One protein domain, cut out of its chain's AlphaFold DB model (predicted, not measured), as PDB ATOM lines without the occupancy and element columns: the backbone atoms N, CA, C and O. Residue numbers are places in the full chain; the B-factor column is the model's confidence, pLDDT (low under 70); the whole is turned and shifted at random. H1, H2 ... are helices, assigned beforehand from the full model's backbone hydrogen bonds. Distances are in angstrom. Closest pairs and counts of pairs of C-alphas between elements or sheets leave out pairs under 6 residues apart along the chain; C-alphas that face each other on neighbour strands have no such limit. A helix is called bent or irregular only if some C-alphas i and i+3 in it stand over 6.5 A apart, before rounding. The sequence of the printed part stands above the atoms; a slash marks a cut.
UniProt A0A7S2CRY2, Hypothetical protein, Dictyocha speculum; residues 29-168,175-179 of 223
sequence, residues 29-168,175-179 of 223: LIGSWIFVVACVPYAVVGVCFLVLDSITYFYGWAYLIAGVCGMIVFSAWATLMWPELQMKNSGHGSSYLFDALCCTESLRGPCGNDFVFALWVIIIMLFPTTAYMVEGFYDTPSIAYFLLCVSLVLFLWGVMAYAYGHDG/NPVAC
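This is residues 29 to 168 and 175 to 179 of the 223 residues of the protein "Hypothetical protein" of Dictyocha speculum (UniProt A0A7S2CRY2). Four long helices, H6, H7, H1 and H2, run lengthwise in a bundle, with H1 packed between H2 and H7 and H6 held more loosely. The short helices H3, H4 and H5 gather with loops at one end, and the small piece H8 is beside H5. The printed part has 145 residues, eight named helices, H1 to H8 in chain order, and no named strand: all helix. It is only just compact, close to loose, with a radius of gyration of the C-alphas of 17.4 A, and spans 53 by 30 by 25 A.

Find C-alpha 114 at (193.198, 152.246, 130.341), where H6, residues 114 to 139, begins. Assigned as one helix by its hydrogen bonds, it is bent: C-alphas 125 and 128 are 6.5 A apart, between arms H6a, 114 to 125, 16.6 A, and H6b, 128 to 139, 17.7 A. H7, residues 143 to 166, is 34.8 A long. H1, residues 29 to 52, begins at (188.242, 141.035, 124.572); also assigned as one helix by its hydrogen bonds, it is bent, with C-alphas 38 and 41 6.5 A apart, into H1a, 29 to 38, and H1b, 41 to 52. H2, residues 57 to 79, is 33.0 A long. H3 is 83 to 88, H4 96 to 101, H5 105 to 111, irregular with C-alphas 106 and 109 7.3 A apart, and H8 176 to 179.

H6a only just touches H7, with 3 pairs of C-alphas within 8 A, the closest Phe 115 and Ala 163 at 7.7 A. H7 touches H1a, closest C-alphas Tyr 162 and Gly 31, 4.0 A, at a shallow tilt of 8 degrees, opposite ways. The hairpin H1b and H2 comes closest at the C-alphas of Gly 46 and Gly 60, 4.0 A. H2 and H6a are close but not clearly touching, 7.1 A between the C-alphas of Ala 66 and Met 125. H3 touches no helix; H4 is close to but not clearly touching H5, the C-alphas of Phe 98 and Cys 111 being 7.0 A apart. H8 only just touches H5, with 3 pairs of C-alphas within 8 A, the closest Cys 179 and Leu 107 at 7.1 A. Every O i to N i+4 pair is within hydrogen-bond range in H1a, H1b, H2, H3, H4, H6a and H7; H6b has 6 of 8, H5 1 of 3 beside 2 of 4 O i to N i+3 pairs, and H8 is too short for such a pair.

The two C-alphas farthest apart, Ser 90 and Asp 139, are 54.1 A apart. Residues 169 to 174 are not printed, and C-alphas 168 and 175 are 18.7 A apart across this cut. Of the links printed whole, H3 to H4 is short and the others are tight. Mean pLDDT of the printed part is 71.9; 63 residues are under 70, among them 89 to 140 and 175 to 179.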
ATOM      1  N   LEU A  29     189.054 141.882 123.700       83.25
ATOM      2  CA  LEU A  29     188.242 141.035 124.572       83.25
ATOM      3  C   LEU A  29     188.914 139.675 124.805       83.25
ATOM      4  O   LEU A  29     189.029 139.239 125.950       83.25
ATOM      5  N   ILE A  30     189.442 139.056 123.744       85.38
ATOM      6  CA  ILE A  30     190.212 137.806 123.841       85.38
ATOM      7  C   ILE A  30     191.443 138.008 124.733       85.38
ATOM      8  O   ILE A  30     191.675 137.218 125.648       85.38
ATOM      9  N   GLY A  31     192.200 139.086 124.512       80.69
ATOM     10  CA  GLY A  31     193.365 139.440 125.322       80.69
ATOM     11  C   GLY A  31     193.021 139.615 126.802       80.69
ATOM     12  O   GLY A  31     193.747 139.123 127.661       80.69
ATOM     13  N   SER A  32     191.880 140.241 127.104       83.19
ATOM     14  CA  SER A  32     191.399 140.443 128.477       83.19
ATOM     15  C   SER A  32     191.057 139.119 129.163       83.19
ATOM     16  O   SER A  32     191.459 138.891 130.302       83.19
ATOM     17  N   TRP A  33     190.378 138.201 128.470       88.12
ATOM     18  CA  TRP A  33     190.082 136.872 129.016       88.12
ATOM     19  C   TRP A  33     191.338 136.024 129.220       88.12
ATOM     20  O   TRP A  33     191.478 135.380 130.260       88.12
ATOM     21  N   ILE A  34     192.274 136.060 128.268       87.19
ATOM     22  CA  ILE A  34     193.586 135.416 128.416       87.19
ATOM     23  C   ILE A  34     194.300 135.960 129.658       87.19
ATOM     24  O   ILE A  34     194.877 135.191 130.427       87.19
ATOM     25  N   PHE A  35     194.208 137.269 129.891       82.81
ATOM     26  CA  PHE A  35     194.790 137.904 131.062       82.81
ATOM     27  C   PHE A  35     194.165 137.417 132.377       82.81
ATOM     28  O   PHE A  35     194.889 137.047 133.300       82.81
ATOM     29  N   VAL A  36     192.832 137.332 132.450       88.25
ATOM     30  CA  VAL A  36     192.119 136.766 133.613       88.25
ATOM     31  C   VAL A  36     192.607 135.347 133.911       88.25
ATOM     32  O   VAL A  36     192.904 135.019 135.060       88.25
ATOM     33  N   VAL A  37     192.741 134.510 132.877       90.38
ATOM     34  CA  VAL A  37     193.249 133.136 133.021       90.38
ATOM     35  C   VAL A  37     194.699 133.133 133.515       90.38
ATOM     36  O   VAL A  37     195.055 132.320 134.369       90.38
ATOM     37  N   ALA A  38     195.523 134.072 133.053       85.50
ATOM     38  CA  ALA A  38     196.909 134.215 133.487       85.50
ATOM     39  C   ALA A  38     197.058 134.640 134.965       85.50
ATOM     40  O   ALA A  38     198.120 134.430 135.554       85.50
ATOM     41  N   CYS A  39     196.005 135.170 135.602       85.69
ATOM     42  CA  CYS A  39     195.979 135.441 137.045       85.69
ATOM     43  C   CYS A  39     195.728 134.185 137.905       85.69
ATOM     44  O   CYS A  39     196.083 134.176 139.086       85.69
ATOM     45  N   VAL A  40     195.148 133.111 137.351       91.25
ATOM     46  CA  VAL A  40     194.811 131.889 138.112       91.25
ATOM     47  C   VAL A  40     196.045 131.232 138.752       91.25
ATOM     48  O   VAL A  40     195.993 130.936 139.950       91.25
ATOM     49  N   PRO A  41     197.179 131.041 138.041       88.88
ATOM     50  CA  PRO A  41     198.386 130.465 138.632       88.88
ATOM     51  C   PRO A  41     198.895 131.229 139.859       88.88
ATOM     52  O   PRO A  41     199.406 130.613 140.787       88.88
ATOM     53  N   TYR A  42     198.708 132.550 139.904       82.56
ATOM     54  CA  TYR A  42     199.097 133.381 141.047       82.56
ATOM     55  C   TYR A  42     198.310 133.034 142.315       82.56
ATOM     56  O   TYR A  42     198.893 132.856 143.386       82.56
ATOM     57  N   ALA A  43     196.991 132.868 142.187       88.81
ATOM     58  CA  ALA A  43     196.152 132.437 143.300       88.81
ATOM     59  C   ALA A  43     196.532 131.021 143.770       88.81
ATOM     60  O   ALA A  43     196.614 130.771 144.973       88.81
ATOM     61  N   VAL A  44     196.829 130.115 142.829       90.81
ATOM     62  CA  VAL A  44     197.276 128.744 143.132       90.81
ATOM     63  C   VAL A  44     198.601 128.747 143.895       90.81
ATOM     64  O   VAL A  44     198.716 128.052 144.902       90.81
ATOM     65  N   VAL A  45     199.574 129.561 143.477       86.56
ATOM     66  CA  VAL A  45     200.852 129.720 144.191       86.56
ATOM     67  C   VAL A  45     200.625 130.227 145.616       86.56
ATOM     68  O   VAL A  45     201.216 129.689 146.552       86.56
ATOM     69  N   GLY A  46     199.718 131.191 145.804       87.06
ATOM     70  CA  GLY A  46     199.320 131.652 147.135       87.06
ATOM     71  C   GLY A  46     198.800 130.521 148.024       87.06
ATOM     72  O   GLY A  46     199.269 130.359 149.151       87.06
ATOM     73  N   VAL A  47     197.910 129.669 147.501       91.19
ATOM     74  CA  VAL A  47     197.423 128.479 148.223       91.19
ATOM     75  C   VAL A  47     198.559 127.501 148.530       91.19
ATOM     76  O   VAL A  47     198.623 126.980 149.642       91.19
ATOM     77  N   CYS A  48     199.476 127.264 147.589       88.94
ATOM     78  CA  CYS A  48     200.627 126.391 147.819       88.94
ATOM     79  C   CYS A  48     201.503 126.889 148.974       88.94
ATOM     80  O   CYS A  48     201.858 126.081 149.826       88.94
ATOM     81  N   PHE A  49     201.796 128.191 149.048       85.81
ATOM     82  CA  PHE A  49     202.524 128.767 150.184       85.81
ATOM     83  C   PHE A  49     201.756 128.593 151.501       85.81
ATOM     84  O   PHE A  49     202.340 128.173 152.490       85.81
ATOM     85  N   LEU A  50     200.436 128.816 151.511       89.56
ATOM     86  CA  LEU A  50     199.618 128.646 152.721       89.56
ATOM     87  C   LEU A  50     199.551 127.195 153.228       89.56
ATOM     88  O   LEU A  50     199.397 126.982 154.429       89.56
ATOM     89  N   VAL A  51     199.609 126.206 152.331       90.50
ATOM     90  CA  VAL A  51     199.447 124.781 152.680       90.50
ATOM     91  C   VAL A  51     200.783 124.091 152.945       90.50
ATOM     92  O   VAL A  51     200.864 123.233 153.822       90.50
ATOM     93  N   LEU A  52     201.812 124.414 152.163       84.50
ATOM     94  CA  LEU A  52     203.071 123.668 152.151       84.50
ATOM     95  C   LEU A  52     204.156 124.301 153.021       84.50
ATOM     96  O   LEU A  52     205.116 123.610 153.355       84.50
ATOM     97  N   ASP A  53     204.026 125.581 153.379       72.00
ATOM     98  CA  ASP A  53     205.100 126.316 154.036       72.00
ATOM     99  C   ASP A  53     204.582 127.236 155.152       72.00
ATOM    100  O   ASP A  53     204.053 128.326 154.944       72.00
ATOM    101  N   SER A  54     204.741 126.782 156.396       65.38
ATOM    102  CA  SER A  54     204.217 127.484 157.571       65.38
ATOM    103  C   SER A  54     204.983 128.762 157.926       65.38
ATOM    104  O   SER A  54     204.542 129.509 158.797       65.38
ATOM    105  N   ILE A  55     206.149 129.008 157.328       69.25
ATOM    106  CA  ILE A  55     206.969 130.188 157.647       69.25
ATOM    107  C   ILE A  55     206.529 131.393 156.796       69.25
ATOM    108  O   ILE A  55     206.732 132.545 157.180       69.25
ATOM    109  N   THR A  56     205.835 131.146 155.683       76.38
ATOM    110  CA  THR A  56     205.577 132.133 154.627       76.38
ATOM    111  C   THR A  56     204.091 132.491 154.459       76.38
ATOM    112  O   THR A  56     203.670 132.955 153.400       76.38
ATOM    113  N   TYR A  57     203.284 132.377 155.526       81.81
ATOM    114  CA  TYR A  57     201.839 132.673 155.501       81.81
ATOM    115  C   TYR A  57     201.481 134.054 154.937       81.81
ATOM    116  O   TYR A  57     200.522 134.178 154.178       81.81
ATOM    117  N   PHE A  58     202.240 135.094 155.299       82.81
ATOM    118  CA  PHE A  58     202.006 136.449 154.790       82.81
ATOM    119  C   PHE A  58     202.074 136.492 153.256       82.81
ATOM    120  O   PHE A  58     201.207 137.080 152.612       82.81
ATOM    121  N   TYR A  59     203.056 135.807 152.671       77.56
ATOM    122  CA  TYR A  59     203.241 135.735 151.223       77.56
ATOM    123  C   TYR A  59     202.149 134.912 150.553       77.56
ATOM    124  O   TYR A  59     201.613 135.329 149.529       77.56
ATOM    125  N   GLY A  60     201.767 133.785 151.157       84.75
ATOM    126  CA  GLY A  60     200.643 132.987 150.678       84.75
ATOM    127  C   GLY A  60     199.357 133.810 150.559       84.75
ATOM    128  O   GLY A  60     198.701 133.787 149.516       84.75
ATOM    129  N   TRP A  61     199.050 134.628 151.572       86.75
ATOM    130  CA  TRP A  61     197.925 135.565 151.522       86.75
ATOM    131  C   TRP A  61     198.114 136.673 150.488       86.75
ATOM    132  O   TRP A  61     197.170 136.969 149.758       86.75
ATOM    133  N   ALA A  62     199.305 137.265 150.388       84.50
ATOM    134  CA  ALA A  62     199.583 138.315 149.412       84.50
ATOM    135  C   ALA A  62     199.363 137.826 147.969       84.50
ATOM    136  O   ALA A  62     198.646 138.477 147.211       84.50
ATOM    137  N   TYR A  63     199.897 136.654 147.607       83.69
ATOM    138  CA  TYR A  63     199.712 136.063 146.276       83.69
ATOM    139  C   TYR A  63     198.270 135.640 146.012       83.69
ATOM    140  O   TYR A  63     197.754 135.871 144.917       83.69
ATOM    141  N   LEU A  64     197.601 135.064 147.015       89.25
ATOM    142  CA  LEU A  64     196.201 134.674 146.899       89.25
ATOM    143  C   LEU A  64     195.304 135.893 146.656       89.25
ATOM    144  O   LEU A  64     194.512 135.895 145.714       89.25
ATOM    145  N   ILE A  65     195.458 136.945 147.465       87.19
ATOM    146  CA  ILE A  65     194.694 138.189 147.331       87.19
ATOM    147  C   ILE A  65     195.019 138.863 145.998       87.19
ATOM    148  O   ILE A  65     194.095 139.251 145.292       87.19
ATOM    149  N   ALA A  66     196.294 138.959 145.610       83.38
ATOM    150  CA  ALA A  66     196.685 139.560 144.337       83.38
ATOM    151  C   ALA A  66     196.082 138.812 143.137       83.38
ATOM    152  O   ALA A  66     195.499 139.445 142.255       83.38
ATOM    153  N   GLY A  67     196.151 137.475 143.126       85.75
ATOM    154  CA  GLY A  67     195.552 136.651 142.075       85.75
ATOM    155  C   GLY A  67     194.032 136.817 141.996       85.75
ATOM    156  O   GLY A  67     193.491 137.017 140.909       85.75
ATOM    157  N   VAL A  68     193.337 136.802 143.140       89.81
ATOM    158  CA  VAL A  68     191.873 136.970 143.207       89.81
ATOM    159  C   VAL A  68     191.438 138.379 142.808       89.81
ATOM    160  O   VAL A  68     190.547 138.524 141.973       89.81
ATOM    161  N   CYS A  69     192.077 139.415 143.351       84.75
ATOM    162  CA  CYS A  69     191.808 140.802 142.980       84.75
ATOM    163  C   CYS A  69     192.070 141.032 141.489       84.75
ATOM    164  O   CYS A  69     191.245 141.657 140.829       84.75
ATOM    165  N   GLY A  70     193.157 140.471 140.950       82.81
ATOM    166  CA  GLY A  70     193.434 140.471 139.517       82.81
ATOM    167  C   GLY A  70     192.275 139.867 138.728       82.81
ATOM    168  O   GLY A  70     191.672 140.553 137.908       82.81
ATOM    169  N   MET A  71     191.881 138.627 139.031       88.25
ATOM    170  CA  MET A  71     190.759 137.977 138.344       88.25
ATOM    171  C   MET A  71     189.474 138.815 138.384       88.25
ATOM    172  O   MET A  71     188.821 138.947 137.353       88.25
ATOM    173  N   ILE A  72     189.119 139.410 139.528       86.00
ATOM    174  CA  ILE A  72     187.905 140.235 139.670       86.00
ATOM    175  C   ILE A  72     187.999 141.501 138.814       86.00
ATOM    176  O   ILE A  72     187.095 141.771 138.020       86.00
ATOM    177  N   VAL A  73     189.087 142.261 138.957       80.69
ATOM    178  CA  VAL A  73     189.285 143.532 138.246       80.69
ATOM    179  C   VAL A  73     189.317 143.297 136.738       80.69
ATOM    180  O   VAL A  73     188.614 143.984 136.001       80.69
ATOM    181  N   PHE A  74     190.053 142.286 136.272       81.19
ATOM    182  CA  PHE A  74     190.156 141.981 134.845       81.19
ATOM    183  C   PHE A  74     188.903 141.316 134.275       81.19
ATOM    184  O   PHE A  74     188.599 141.518 133.103       81.19
ATOM    185  N   SER A  75     188.123 140.587 135.078       86.00
ATOM    186  CA  SER A  75     186.818 140.084 134.626       86.00
ATOM    187  C   SER A  75     185.832 141.229 134.446       86.00
ATOM    188  O   SER A  75     185.180 141.307 133.408       86.00
ATOM    189  N   ALA A  76     185.766 142.161 135.405       82.25
ATOM    190  CA  ALA A  76     184.987 143.385 135.244       82.25
ATOM    191  C   ALA A  76     185.443 144.139 133.984       82.25
ATOM    192  O   ALA A  76     184.617 144.514 133.155       82.25
ATOM    193  N   TRP A  77     186.756 144.239 133.768       77.50
ATOM    194  CA  TRP A  77     187.333 144.824 132.559       77.50
ATOM    195  C   TRP A  77     186.904 144.128 131.260       77.50
ATOM    196  O   TRP A  77     186.535 144.782 130.289       77.50
ATOM    197  N   ALA A  78     186.901 142.796 131.232       84.25
ATOM    198  CA  ALA A  78     186.457 142.037 130.070       84.25
ATOM    199  C   ALA A  78     184.971 142.288 129.771       84.25
ATOM    200  O   ALA A  78     184.607 142.475 128.611       84.25
ATOM    201  N   THR A  79     184.115 142.375 130.801       84.12
ATOM    202  CA  THR A  79     182.686 142.693 130.596       84.12
ATOM    203  C   THR A  79     182.478 144.074 129.992       84.12
ATOM    204  O   THR A  79     181.627 144.273 129.134       84.12
ATOM    205  N   LEU A  80     183.326 145.019 130.378       78.12
ATOM    206  CA  LEU A  80     183.340 146.383 129.877       78.12
ATOM    207  C   LEU A  80     183.752 146.494 128.394       78.12
ATOM    208  O   LEU A  80     183.532 147.535 127.771       78.12
ATOM    209  N   MET A  81     184.307 145.421 127.822       76.88
ATOM    210  CA  MET A  81     184.683 145.306 126.409       76.88
ATOM    211  C   MET A  81     183.622 144.600 125.549       76.88
ATOM    212  O   MET A  81     183.875 144.333 124.374       76.88
ATOM    213  N   TRP A  82     182.446 144.291 126.097       84.50
ATOM    214  CA  TRP A  82     181.353 143.705 125.324       84.50
ATOM    215  C   TRP A  82     180.779 144.686 124.286       84.50
ATOM    216  O   TRP A  82     180.758 145.901 124.523       84.50
ATOM    217  N   PRO A  83     180.302 144.181 123.132       81.88
ATOM    218  CA  PRO A  83     179.885 145.011 122.004       81.88
ATOM    219  C   PRO A  83     178.780 146.018 122.347       81.88
ATOM    220  O   PRO A  83     178.813 147.139 121.847       81.88
ATOM    221  N   GLU A  84     177.839 145.691 123.237       83.19
ATOM    222  CA  GLU A  84     176.751 146.612 123.618       83.19
ATOM    223  C   GLU A  84     177.295 147.840 124.347       83.19
ATOM    224  O   GLU A  84     176.852 148.969 124.123       83.19
ATOM    225  N   LEU A  85     178.267 147.612 125.231       76.25
ATOM    226  CA  LEU A  85     178.893 148.658 126.031       76.25
ATOM    227  C   LEU A  85     179.829 149.508 125.176       76.25
ATOM    228  O   LEU A  85     179.856 150.729 125.331       76.25
ATOM    229  N   GLN A  86     180.536 148.891 124.228       74.81
ATOM    230  CA  GLN A  86     181.349 149.627 123.263       74.81
ATOM    231  C   GLN A  86     180.488 150.492 122.336       74.81
ATOM    232  O   GLN A  86     180.832 151.650 122.101       74.81
ATOM    233  N   MET A  87     179.340 149.996 121.862       76.44
ATOM    234  CA  MET A  87     178.419 150.796 121.043       76.44
ATOM    235  C   MET A  87     177.835 151.975 121.806       76.44
ATOM    236  O   MET A  87     177.776 153.081 121.270       76.44
ATOM    237  N   LYS A  88     177.475 151.770 123.077       71.31
ATOM    238  CA  LYS A  88     177.010 152.851 123.952       71.31
ATOM    239  C   LYS A  88     178.071 153.944 124.154       71.31
ATOM    240  O   LYS A  88     177.717 155.102 124.357       71.31
ATOM    241  N   ASN A  89     179.353 153.590 124.057       67.06
ATOM    242  CA  ASN A  89     180.492 154.480 124.287       67.06
ATOM    243  C   ASN A  89     181.187 154.942 122.993       67.06
ATOM    244  O   ASN A  89     182.372 155.279 123.008       67.06
ATOM    245  N   SER A  90     180.467 154.974 121.867       66.81
ATOM    246  CA  SER A  90     180.995 155.430 120.568       66.81
ATOM    247  C   SER A  90     182.226 154.643 120.086       66.81
ATOM    248  O   SER A  90     183.083 155.173 119.381       66.81
ATOM    249  N   GLY A  91     182.336 153.369 120.471       60.78
ATOM    250  CA  GLY A  91     183.459 152.493 120.129       60.78
ATOM    251  C   GLY A  91     184.726 152.729 120.955       60.78
ATOM    252  O   GLY A  91     185.748 152.091 120.695       60.78
ATOM    253  N   HIS A  92     184.684 153.619 121.946       58.56
ATOM    254  CA  HIS A  92     185.722 153.717 122.963       58.56
ATOM    255  C   HIS A  92     185.403 152.710 124.078       58.56
ATOM    256  O   HIS A  92     184.247 152.557 124.473       58.56
ATOM    257  N   GLY A  93     186.412 151.964 124.539       54.94
ATOM    258  CA  GLY A  93     186.272 151.049 125.675       54.94
ATOM    259  C   GLY A  93     185.702 151.760 126.908       54.94
ATOM    260  O   GLY A  93     185.679 152.986 126.975       54.94
ATOM    261  N   SER A  94     185.161 150.980 127.843       52.09
ATOM    262  CA  SER A  94     184.344 151.448 128.967       52.09
ATOM    263  C   SER A  94     184.715 152.785 129.607       52.09
ATOM    264  O   SER A  94     185.789 152.961 130.174       52.09
ATOM    265  N   SER A  95     183.690 153.626 129.717       50.66
ATOM    266  CA  SER A  95     183.695 154.891 130.431       50.66
ATOM    267  C   SER A  95     183.499 154.797 131.950       50.66
ATOM    268  O   SER A  95     183.561 155.826 132.588       50.66
ATOM    269  N   TYR A  96     183.281 153.643 132.596       49.25
ATOM    270  CA  TYR A  96     182.882 153.665 134.021       49.25
ATOM    271  C   TYR A  96     183.970 154.160 134.990       49.25
ATOM    272  O   TYR A  96     183.670 154.907 135.918       49.25
ATOM    273  N   LEU A  97     185.231 153.761 134.792       48.94
ATOM    274  CA  LEU A  97     186.346 154.267 135.603       48.94
ATOM    275  C   LEU A  97     186.736 155.690 135.169       48.94
ATOM    276  O   LEU A  97     187.100 156.513 136.001       48.94
ATOM    277  N   PHE A  98     186.602 155.983 133.874       50.88
ATOM    278  CA  PHE A  98     186.842 157.299 133.291       50.88
ATOM    279  C   PHE A  98     185.831 158.345 133.790       50.88
ATOM    280  O   PHE A  98     186.243 159.373 134.305       50.88
ATOM    281  N   ASP A  99     184.531 158.057 133.745       50.00
ATOM    282  CA  ASP A  99     183.444 158.909 134.248       50.00
ATOM    283  C   ASP A  99     183.566 159.125 135.770       50.00
ATOM    284  O   ASP A  99     183.141 160.153 136.291       50.00
ATOM    285  N   ALA A 100     184.167 158.170 136.494       50.03
ATOM    286  CA  ALA A 100     184.423 158.279 137.930       50.03
ATOM    287  C   ALA A 100     185.707 159.061 138.283       50.03
ATOM    288  O   ALA A 100     185.784 159.622 139.376       50.03
ATOM    289  N   LEU A 101     186.717 159.087 137.402       49.22
ATOM    290  CA  LEU A 101     188.045 159.662 137.682       49.22
ATOM    291  C   LEU A 101     188.375 160.922 136.868       49.22
ATOM    292  O   LEU A 101     189.296 161.651 137.235       49.22
ATOM    293  N   CYS A 102     187.674 161.194 135.770       48.62
ATOM    294  CA  CYS A 102     187.951 162.291 134.846       48.62
ATOM    295  C   CYS A 102     186.682 163.112 134.587       48.62
ATOM    296  O   CYS A 102     185.700 162.629 134.038       48.62
ATOM    297  N   CYS A 103     186.718 164.393 134.958       51.19
ATOM    298  CA  CYS A 103     185.560 165.291 134.896       51.19
ATOM    299  C   CYS A 103     185.322 165.950 133.518       51.19
ATOM    300  O   CYS A 103     184.451 166.814 133.419       51.19
ATOM    301  N   THR A 104     186.097 165.634 132.473       58.00
ATOM    302  CA  THR A 104     186.063 166.383 131.201       58.00
ATOM    303  C   THR A 104     186.157 165.497 129.955       58.00
ATOM    304  O   THR A 104     187.022 164.631 129.840       58.00
ATOM    305  N   GLU A 105     185.294 165.769 128.965       60.31
ATOM    306  CA  GLU A 105     185.209 165.025 127.693       60.31
ATOM    307  C   GLU A 105     186.503 165.054 126.862       60.31
ATOM    308  O   GLU A 105     186.774 164.127 126.100       60.31
ATOM    309  N   SER A 106     187.338 166.084 127.030       58.06
ATOM    310  CA  SER A 106     188.611 166.239 126.314       58.06
ATOM    311  C   SER A 106     189.654 165.176 126.675       58.06
ATOM    312  O   SER A 106     190.560 164.911 125.885       58.06
ATOM    313  N   LEU A 107     189.515 164.535 127.837       51.66
ATOM    314  CA  LEU A 107     190.408 163.472 128.305       51.66
ATOM    315  C   LEU A 107     189.935 162.070 127.892       51.66
ATOM    316  O   LEU A 107     190.642 161.097 128.133       51.66
ATOM    317  N   ARG A 108     188.787 161.944 127.215       55.38
ATOM    318  CA  ARG A 108     188.137 160.653 126.929       55.38
ATOM    319  C   ARG A 108     188.913 159.758 125.966       55.38
ATOM    320  O   ARG A 108     189.024 158.560 126.193       55.38
ATOM    321  N   GLY A 109     189.479 160.333 124.907       52.28
ATOM    322  CA  GLY A 109     190.349 159.598 123.980       52.28
ATOM    323  C   GLY A 109     191.697 159.194 124.604       52.28
ATOM    324  O   GLY A 109     192.079 158.032 124.495       52.28
ATOM    325  N   PRO A 110     192.405 160.120 125.278       47.62
ATOM    326  CA  PRO A 110     193.704 159.852 125.898       47.62
ATOM    327  C   PRO A 110     193.655 158.952 127.154       47.62
ATOM    328  O   PRO A 110     194.461 158.032 127.280       47.62
ATOM    329  N   CYS A 111     192.695 159.153 128.063       47.00
ATOM    330  CA  CYS A 111     192.513 158.306 129.251       47.00
ATOM    331  C   CYS A 111     191.779 156.996 128.958       47.00
ATOM    332  O   CYS A 111     191.915 156.066 129.742       47.00
ATOM    333  N   GLY A 112     191.096 156.876 127.812       50.81
ATOM    334  CA  GLY A 112     190.644 155.582 127.281       50.81
ATOM    335  C   GLY A 112     191.798 154.612 126.989       50.81
ATOM    336  O   GLY A 112     191.576 153.448 126.664       50.81
ATOM    337  N   ASN A 113     193.050 155.063 127.148       52.28
ATOM    338  CA  ASN A 113     194.243 154.232 127.214       52.28
ATOM    339  C   ASN A 113     194.413 153.577 128.598       52.28
ATOM    340  O   ASN A 113     195.506 153.533 129.174       52.28
ATOM    341  N   ASP A 114     193.311 153.028 129.111       57.03
ATOM    342  CA  ASP A 114     193.198 152.246 130.341       57.03
ATOM    343  C   ASP A 114     194.248 151.124 130.452       57.03
ATOM    344  O   ASP A 114     194.596 150.676 131.545       57.03
ATOM    345  N   PHE A 115     194.806 150.715 129.305       54.97
ATOM    346  CA  PHE A 115     195.983 149.865 129.165       54.97
ATOM    347  C   PHE A 115     197.127 150.282 130.090       54.97
ATOM    348  O   PHE A 115     197.652 149.440 130.813       54.97
ATOM    349  N   VAL A 116     197.498 151.564 130.114       55.72
ATOM    350  CA  VAL A 116     198.651 152.025 130.899       55.72
ATOM    351  C   VAL A 116     198.345 151.954 132.392       55.72
ATOM    352  O   VAL A 116     199.189 151.497 133.156       55.72
ATOM    353  N   PHE A 117     197.133 152.312 132.818       61.78
ATOM    354  CA  PHE A 117     196.747 152.232 134.228       61.78
ATOM    355  C   PHE A 117     196.669 150.781 134.723       61.78
ATOM    356  O   PHE A 117     197.244 150.455 135.761       61.78
ATOM    357  N   ALA A 118     196.043 149.888 133.952       64.00
ATOM    358  CA  ALA A 118     195.991 148.464 134.271       64.00
ATOM    359  C   ALA A 118     197.395 147.833 134.292       64.00
ATOM    360  O   ALA A 118     197.729 147.113 135.234       64.00
ATOM    361  N   LEU A 119     198.247 148.162 133.312       65.50
ATOM    362  CA  LEU A 119     199.648 147.736 133.258       65.50
ATOM    363  C   LEU A 119     200.445 148.256 134.464       65.50
ATOM    364  O   LEU A 119     201.250 147.519 135.023       65.50
ATOM    365  N   TRP A 120     200.201 149.488 134.917       65.56
ATOM    366  CA  TRP A 120     200.827 150.034 136.124       65.56
ATOM    367  C   TRP A 120     200.391 149.296 137.385       65.56
ATOM    368  O   TRP A 120     201.246 148.931 138.190       65.56
ATOM    369  N   VAL A 121     199.093 149.026 137.546       66.12
ATOM    370  CA  VAL A 121     198.580 148.230 138.674       66.12
ATOM    371  C   VAL A 121     199.225 146.842 138.678       66.12
ATOM    372  O   VAL A 121     199.675 146.369 139.719       66.12
ATOM    373  N   ILE A 122     199.354 146.229 137.502       68.75
ATOM    374  CA  ILE A 122     200.045 144.956 137.305       68.75
ATOM    375  C   ILE A 122     201.529 145.044 137.697       68.75
ATOM    376  O   ILE A 122     202.006 144.212 138.464       68.75
ATOM    377  N   ILE A 123     202.268 146.040 137.205       65.56
ATOM    378  CA  ILE A 123     203.702 146.215 137.490       65.56
ATOM    379  C   ILE A 123     203.933 146.456 138.987       65.56
ATOM    380  O   ILE A 123     204.853 145.880 139.568       65.56
ATOM    381  N   ILE A 124     203.071 147.249 139.628       65.38
ATOM    382  CA  ILE A 124     203.118 147.508 141.072       65.38
ATOM    383  C   ILE A 124     202.830 146.226 141.869       65.38
ATOM    384  O   ILE A 124     203.464 146.002 142.896       65.38
ATOM    385  N   MET A 125     201.938 145.354 141.389       65.38
ATOM    386  CA  MET A 125     201.684 144.036 141.994       65.38
ATOM    387  C   MET A 125     202.830 143.035 141.743       65.38
ATOM    388  O   MET A 125     203.092 142.163 142.574       65.38
ATOM    389  N   LEU A 126     203.545 143.159 140.621       67.06
ATOM    390  CA  LEU A 126     204.661 142.286 140.244       67.06
ATOM    391  C   LEU A 126     205.974 142.625 140.960       67.06
ATOM    392  O   LEU A 126     206.734 141.714 141.283       67.06
ATOM    393  N   PHE A 127     206.253 143.903 141.224       65.25
ATOM    394  CA  PHE A 127     207.524 144.343 141.810       65.25
ATOM    395  C   PHE A 127     207.848 143.702 143.183       65.25
ATOM    396  O   PHE A 127     208.983 143.264 143.380       65.25
ATOM    397  N   PRO A 128     206.885 143.534 144.114       63.84
ATOM    398  CA  PRO A 128     207.113 142.788 145.354       63.84
ATOM    399  C   PRO A 128     207.417 141.301 145.114       63.84
ATOM    400  O   PRO A 128     208.149 140.682 145.883       63.84
ATOM    401  N   THR A 129     206.873 140.729 144.035       65.94
ATOM    402  CA  THR A 129     207.008 139.304 143.696       65.94
ATOM    403  C   THR A 129     208.422 138.966 143.220       65.94
ATOM    404  O   THR A 129     209.002 137.954 143.616       65.94
ATOM    405  N   THR A 130     208.998 139.815 142.365       65.62
ATOM    406  CA  THR A 130     210.332 139.597 141.786       65.62
ATOM    407  C   THR A 130     211.451 139.821 142.794       65.62
ATOM    408  O   THR A 130     212.397 139.038 142.809       65.62
ATOM    409  N   ALA A 131     211.338 140.825 143.670       63.19
ATOM    410  CA  ALA A 131     212.307 141.041 144.745       63.19
ATOM    411  C   ALA A 131     212.389 139.824 145.689       63.19
ATOM    412  O   ALA A 131     213.482 139.387 146.043       63.19
ATOM    413  N   TYR A 132     211.243 139.216 146.010       64.56
ATOM    414  CA  TYR A 132     211.185 138.038 146.873       64.56
ATOM    415  C   TYR A 132     211.688 136.757 146.199       64.56
ATOM    416  O   TYR A 132     212.302 135.923 146.854       64.56
ATOM    417  N   MET A 133     211.475 136.590 144.889       64.56
ATOM    418  CA  MET A 133     212.062 135.466 144.148       64.56
ATOM    419  C   MET A 133     213.582 135.438 144.270       64.56
ATOM    420  O   MET A 133     214.146 134.360 144.409       64.56
ATOM    421  N   VAL A 134     214.235 136.601 144.257       66.00
ATOM    422  CA  VAL A 134     215.695 136.694 144.390       66.00
ATOM    423  C   VAL A 134     216.159 136.303 145.797       66.00
ATOM    424  O   VAL A 134     217.178 135.632 145.926       66.00
ATOM    425  N   GLU A 135     215.404 136.675 146.833       66.56
ATOM    426  CA  GLU A 135     215.726 136.353 148.230       66.56
ATOM    427  C   GLU A 135     215.421 134.880 148.566       66.56
ATOM    428  O   GLU A 135     216.279 134.159 149.067       66.56
ATOM    429  N   GLY A 136     214.234 134.384 148.205       65.38
ATOM    430  CA  GLY A 136     213.776 133.035 148.551       65.38
ATOM    431  C   GLY A 136     214.441 131.893 147.771       65.38
ATOM    432  O   GLY A 136     214.701 130.836 148.351       65.38
ATOM    433  N   PHE A 137     214.774 132.083 146.483       63.75
ATOM    434  CA  PHE A 137     215.460 131.036 145.700       63.75
ATOM    435  C   PHE A 137     216.861 130.726 146.220       63.75
ATOM    436  O   PHE A 137     217.358 129.621 145.994       63.75
ATOM    437  N   TYR A 138     217.511 131.705 146.852       63.25
ATOM    438  CA  TYR A 138     218.888 131.559 147.298       63.25
ATOM    439  C   TYR A 138     218.992 130.618 148.504       63.25
ATOM    440  O   TYR A 138     219.953 129.857 148.605       63.25
ATOM    441  N   ASP A 139     217.969 130.615 149.363       68.50
ATOM    442  CA  ASP A 139     218.023 129.919 150.645       68.50
ATOM    443  C   ASP A 139     217.359 128.533 150.626       68.50
ATOM    444  O   ASP A 139     217.871 127.614 151.267       68.50
ATOM    445  N   THR A 140     216.257 128.324 149.887       69.69
ATOM    446  CA  THR A 140     215.592 127.002 149.833       69.69
ATOM    447  C   THR A 140     214.831 126.747 148.522       69.69
ATOM    448  O   THR A 140     213.717 127.240 148.343       69.69
ATOM    449  N   PRO A 141     215.351 125.912 147.597       70.50
ATOM    450  CA  PRO A 141     214.592 125.530 146.411       70.50
ATOM    451  C   PRO A 141     213.381 124.677 146.818       70.50
ATOM    452  O   PRO A 141     213.522 123.563 147.324       70.50
ATOM    453  N   SER A 142     212.178 125.196 146.579       77.69
ATOM    454  CA  SER A 142     210.907 124.525 146.867       77.69
ATOM    455  C   SER A 142     210.019 124.480 145.622       77.69
ATOM    456  O   SER A 142     210.174 125.268 144.685       77.69
ATOM    457  N   ILE A 143     209.052 123.559 145.608       80.31
ATOM    458  CA  ILE A 143     208.069 123.443 144.516       80.31
ATOM    459  C   ILE A 143     207.259 124.741 144.366       80.31
ATOM    460  O   ILE A 143     206.907 125.111 143.249       80.31
ATOM    461  N   ALA A 144     207.012 125.468 145.462       74.44
ATOM    462  CA  ALA A 144     206.291 126.739 145.428       74.44
ATOM    463  C   ALA A 144     207.046 127.803 144.612       74.44
ATOM    464  O   ALA A 144     206.433 128.501 143.807       74.44
ATOM    465  N   TYR A 145     208.375 127.864 144.733       76.44
ATOM    466  CA  TYR A 145     209.208 128.775 143.943       76.44
ATOM    467  C   TYR A 145     209.234 128.413 142.453       76.44
ATOM    468  O   TYR A 145     209.158 129.296 141.601       76.44
ATOM    469  N   PHE A 146     209.257 127.119 142.116       82.31
ATOM    470  CA  PHE A 146     209.123 126.683 140.722       82.31
ATOM    471  C   PHE A 146     207.766 127.091 140.128       82.31
ATOM    472  O   PHE A 146     207.710 127.641 139.026       82.31
ATOM    473  N   LEU A 147     206.673 126.874 140.868       81.75
ATOM    474  CA  LEU A 147     205.333 127.293 140.447       81.75
ATOM    475  C   LEU A 147     205.228 128.816 140.301       81.75
ATOM    476  O   LEU A 147     204.566 129.280 139.374       81.75
ATOM    477  N   LEU A 148     205.928 129.581 141.144       80.06
ATOM    478  CA  LEU A 148     206.011 131.038 141.047       80.06
ATOM    479  C   LEU A 148     206.744 131.504 139.774       80.06
ATOM    480  O   LEU A 148     206.306 132.446 139.111       80.06
ATOM    481  N   CYS A 149     207.827 130.833 139.368       82.06
ATOM    482  CA  CYS A 149     208.467 131.100 138.073       82.06
ATOM    483  C   CYS A 149     207.506 130.848 136.908       82.06
ATOM    484  O   CYS A 149     207.386 131.682 136.008       82.06
ATOM    485  N   VAL A 150     206.809 129.708 136.927       85.25
ATOM    486  CA  VAL A 150     205.838 129.356 135.883       85.25
ATOM    487  C   VAL A 150     204.693 130.369 135.848       85.25
ATOM    488  O   VAL A 150     204.316 130.818 134.765       85.25
ATOM    489  N   SER A 151     204.177 130.790 137.008       82.38
ATOM    490  CA  SER A 151     203.112 131.791 137.074       82.38
ATOM    491  C   SER A 151     203.564 133.138 136.522       82.38
ATOM    492  O   SER A 151     202.797 133.753 135.790       82.38
ATOM    493  N   LEU A 152     204.800 133.579 136.789       82.56
ATOM    494  CA  LEU A 152     205.341 134.811 136.202       82.56
ATOM    495  C   LEU A 152     205.433 134.750 134.678       82.56
ATOM    496  O   LEU A 152     205.082 135.720 134.011       82.56
ATOM    497  N   VAL A 153     205.885 133.627 134.116       83.50
ATOM    498  CA  VAL A 153     205.978 133.460 132.656       83.50
ATOM    499  C   VAL A 153     204.591 133.488 132.017       83.50
ATOM    500  O   VAL A 153     204.387 134.197 131.032       83.50
ATOM    501  N   LEU A 154     203.625 132.762 132.589       83.12
ATOM    502  CA  LEU A 154     202.239 132.760 132.107       83.12
ATOM    503  C   LEU A 154     201.594 134.139 132.229       83.12
ATOM    504  O   LEU A 154     200.879 134.576 131.330       83.12
ATOM    505  N   PHE A 155     201.887 134.839 133.317       80.00
ATOM    506  CA  PHE A 155     201.409 136.187 133.550       80.00
ATOM    507  C   PHE A 155     201.984 137.181 132.534       80.00
ATOM    508  O   PHE A 155     201.226 137.915 131.905       80.00
ATOM    509  N   LEU A 156     203.302 137.164 132.300       80.31
ATOM    510  CA  LEU A 156     203.957 137.972 131.263       80.31
ATOM    511  C   LEU A 156     203.400 137.667 129.872       80.31
ATOM    512  O   LEU A 156     203.164 138.585 129.089       80.31
ATOM    513  N   TRP A 157     203.150 136.394 129.567       83.25
ATOM    514  CA  TRP A 157     202.487 136.004 128.327       83.25
ATOM    515  C   TRP A 157     201.079 136.605 128.223       83.25
ATOM    516  O   TRP A 157     200.735 137.156 127.179       83.25
ATOM    517  N   GLY A 158     200.305 136.589 129.311       77.62
ATOM    518  CA  GLY A 158     199.013 137.271 129.392       77.62
ATOM    519  C   GLY A 158     199.127 138.774 129.123       77.62
ATOM    520  O   GLY A 158     198.369 139.295 128.305       77.62
ATOM    521  N   VAL A 159     200.097 139.462 129.746       77.44
ATOM    522  CA  VAL A 159     200.370 140.896 129.504       77.44
ATOM    523  C   VAL A 159     200.628 141.145 128.017       77.44
ATOM    524  O   VAL A 159     200.044 142.057 127.436       77.44
ATOM    525  N   MET A 160     201.474 140.324 127.392       75.56
ATOM    526  CA  MET A 160     201.817 140.459 125.976       75.56
ATOM    527  C   MET A 160     200.623 140.183 125.056       75.56
ATOM    528  O   MET A 160     200.422 140.915 124.091       75.56
ATOM    529  N   ALA A 161     199.810 139.164 125.350       74.81
ATOM    530  CA  ALA A 161     198.600 138.857 124.586       74.81
ATOM    531  C   ALA A 161     197.571 139.996 124.672       74.81
ATOM    532  O   ALA A 161     196.966 140.370 123.666       74.81
ATOM    533  N   TYR A 162     197.414 140.580 125.862       71.50
ATOM    534  CA  TYR A 162     196.575 141.755 126.069       71.50
ATOM    535  C   TYR A 162     197.105 142.975 125.301       71.50
ATOM    536  O   TYR A 162     196.346 143.598 124.559       71.50
ATOM    537  N   ALA A 163     198.405 143.275 125.404       72.25
ATOM    538  CA  ALA A 163     199.044 144.372 124.674       72.25
ATOM    539  C   ALA A 163     198.889 144.218 123.152       72.25
ATOM    540  O   ALA A 163     198.471 145.154 122.473       72.25
ATOM    541  N   TYR A 164     199.118 143.012 122.628       70.62
ATOM    542  CA  TYR A 164     198.970 142.709 121.205       70.62
ATOM    543  C   TYR A 164     197.548 142.962 120.691       70.62
ATOM    544  O   TYR A 164     197.370 143.510 119.605       70.62
ATOM    545  N   GLY A 165     196.522 142.617 121.477       65.94
ATOM    546  CA  GLY A 165     195.130 142.907 121.124       65.94
ATOM    547  C   GLY A 165     194.790 144.404 121.097       65.94
ATOM    548  O   GLY A 165     193.785 144.787 120.497       65.94
ATOM    549  N   HIS A 166     195.612 145.249 121.727       65.88
ATOM    550  CA  HIS A 166     195.396 146.690 121.870       65.88
ATOM    551  C   HIS A 166     196.267 147.565 120.945       65.88
ATOM    552  O   HIS A 166     195.872 148.699 120.674       65.88
ATOM    553  N   ASP A 167     197.371 147.053 120.393       62.88
ATOM    554  CA  ASP A 167     198.378 147.807 119.616       62.88
ATOM    555  C   ASP A 167     197.976 148.182 118.165       62.88
ATOM    556  O   ASP A 167     198.817 148.443 117.306       62.88
ATOM    557  N   GLY A 168     196.677 148.275 117.870       52.28
ATOM    558  CA  GLY A 168     196.107 148.505 116.532       52.28
ATOM    559  C   GLY A 168     196.400 149.852 115.837       52.28
ATOM    560  O   GLY A 168     195.627 150.231 114.960       52.28
ATOM    561  N   ASN A 175     201.814 159.032 128.938       42.56
ATOM    562  CA  ASN A 175     202.342 159.576 130.185       42.56
ATOM    563  C   ASN A 175     201.164 160.052 131.057       42.56
ATOM    564  O   ASN A 175     200.563 161.074 130.727       42.56
ATOM    565  N   PRO A 176     200.830 159.377 132.172       40.06
ATOM    566  CA  PRO A 176     199.705 159.770 133.024       40.06
ATOM    567  C   PRO A 176     199.881 161.172 133.631       40.06
ATOM    568  O   PRO A 176     198.896 161.839 133.933       40.06
ATOM    569  N   VAL A 177     201.122 161.666 133.743       40.31
ATOM    570  CA  VAL A 177     201.415 163.032 134.210       40.31
ATOM    571  C   VAL A 177     200.972 164.082 133.183       40.31
ATOM    572  O   VAL A 177     200.568 165.180 133.561       40.31
ATOM    573  N   ALA A 178     200.980 163.745 131.891       39.94
ATOM    574  CA  ALA A 178     200.594 164.660 130.818       39.94
ATOM    575  C   ALA A 178     199.071 164.860 130.697       39.94
ATOM    576  O   ALA A 178     198.649 165.786 130.020       39.94
ATOM    577  N   CYS A 179     198.240 164.042 131.356       40.81
ATOM    578  CA  CYS A 179     196.781 164.226 131.363       40.81
ATOM    579  C   CYS A 179     196.288 165.221 132.418       40.81
ATOM    580  O   CYS A 179     195.232 165.822 132.242       40.81
TER     581      CYS A 179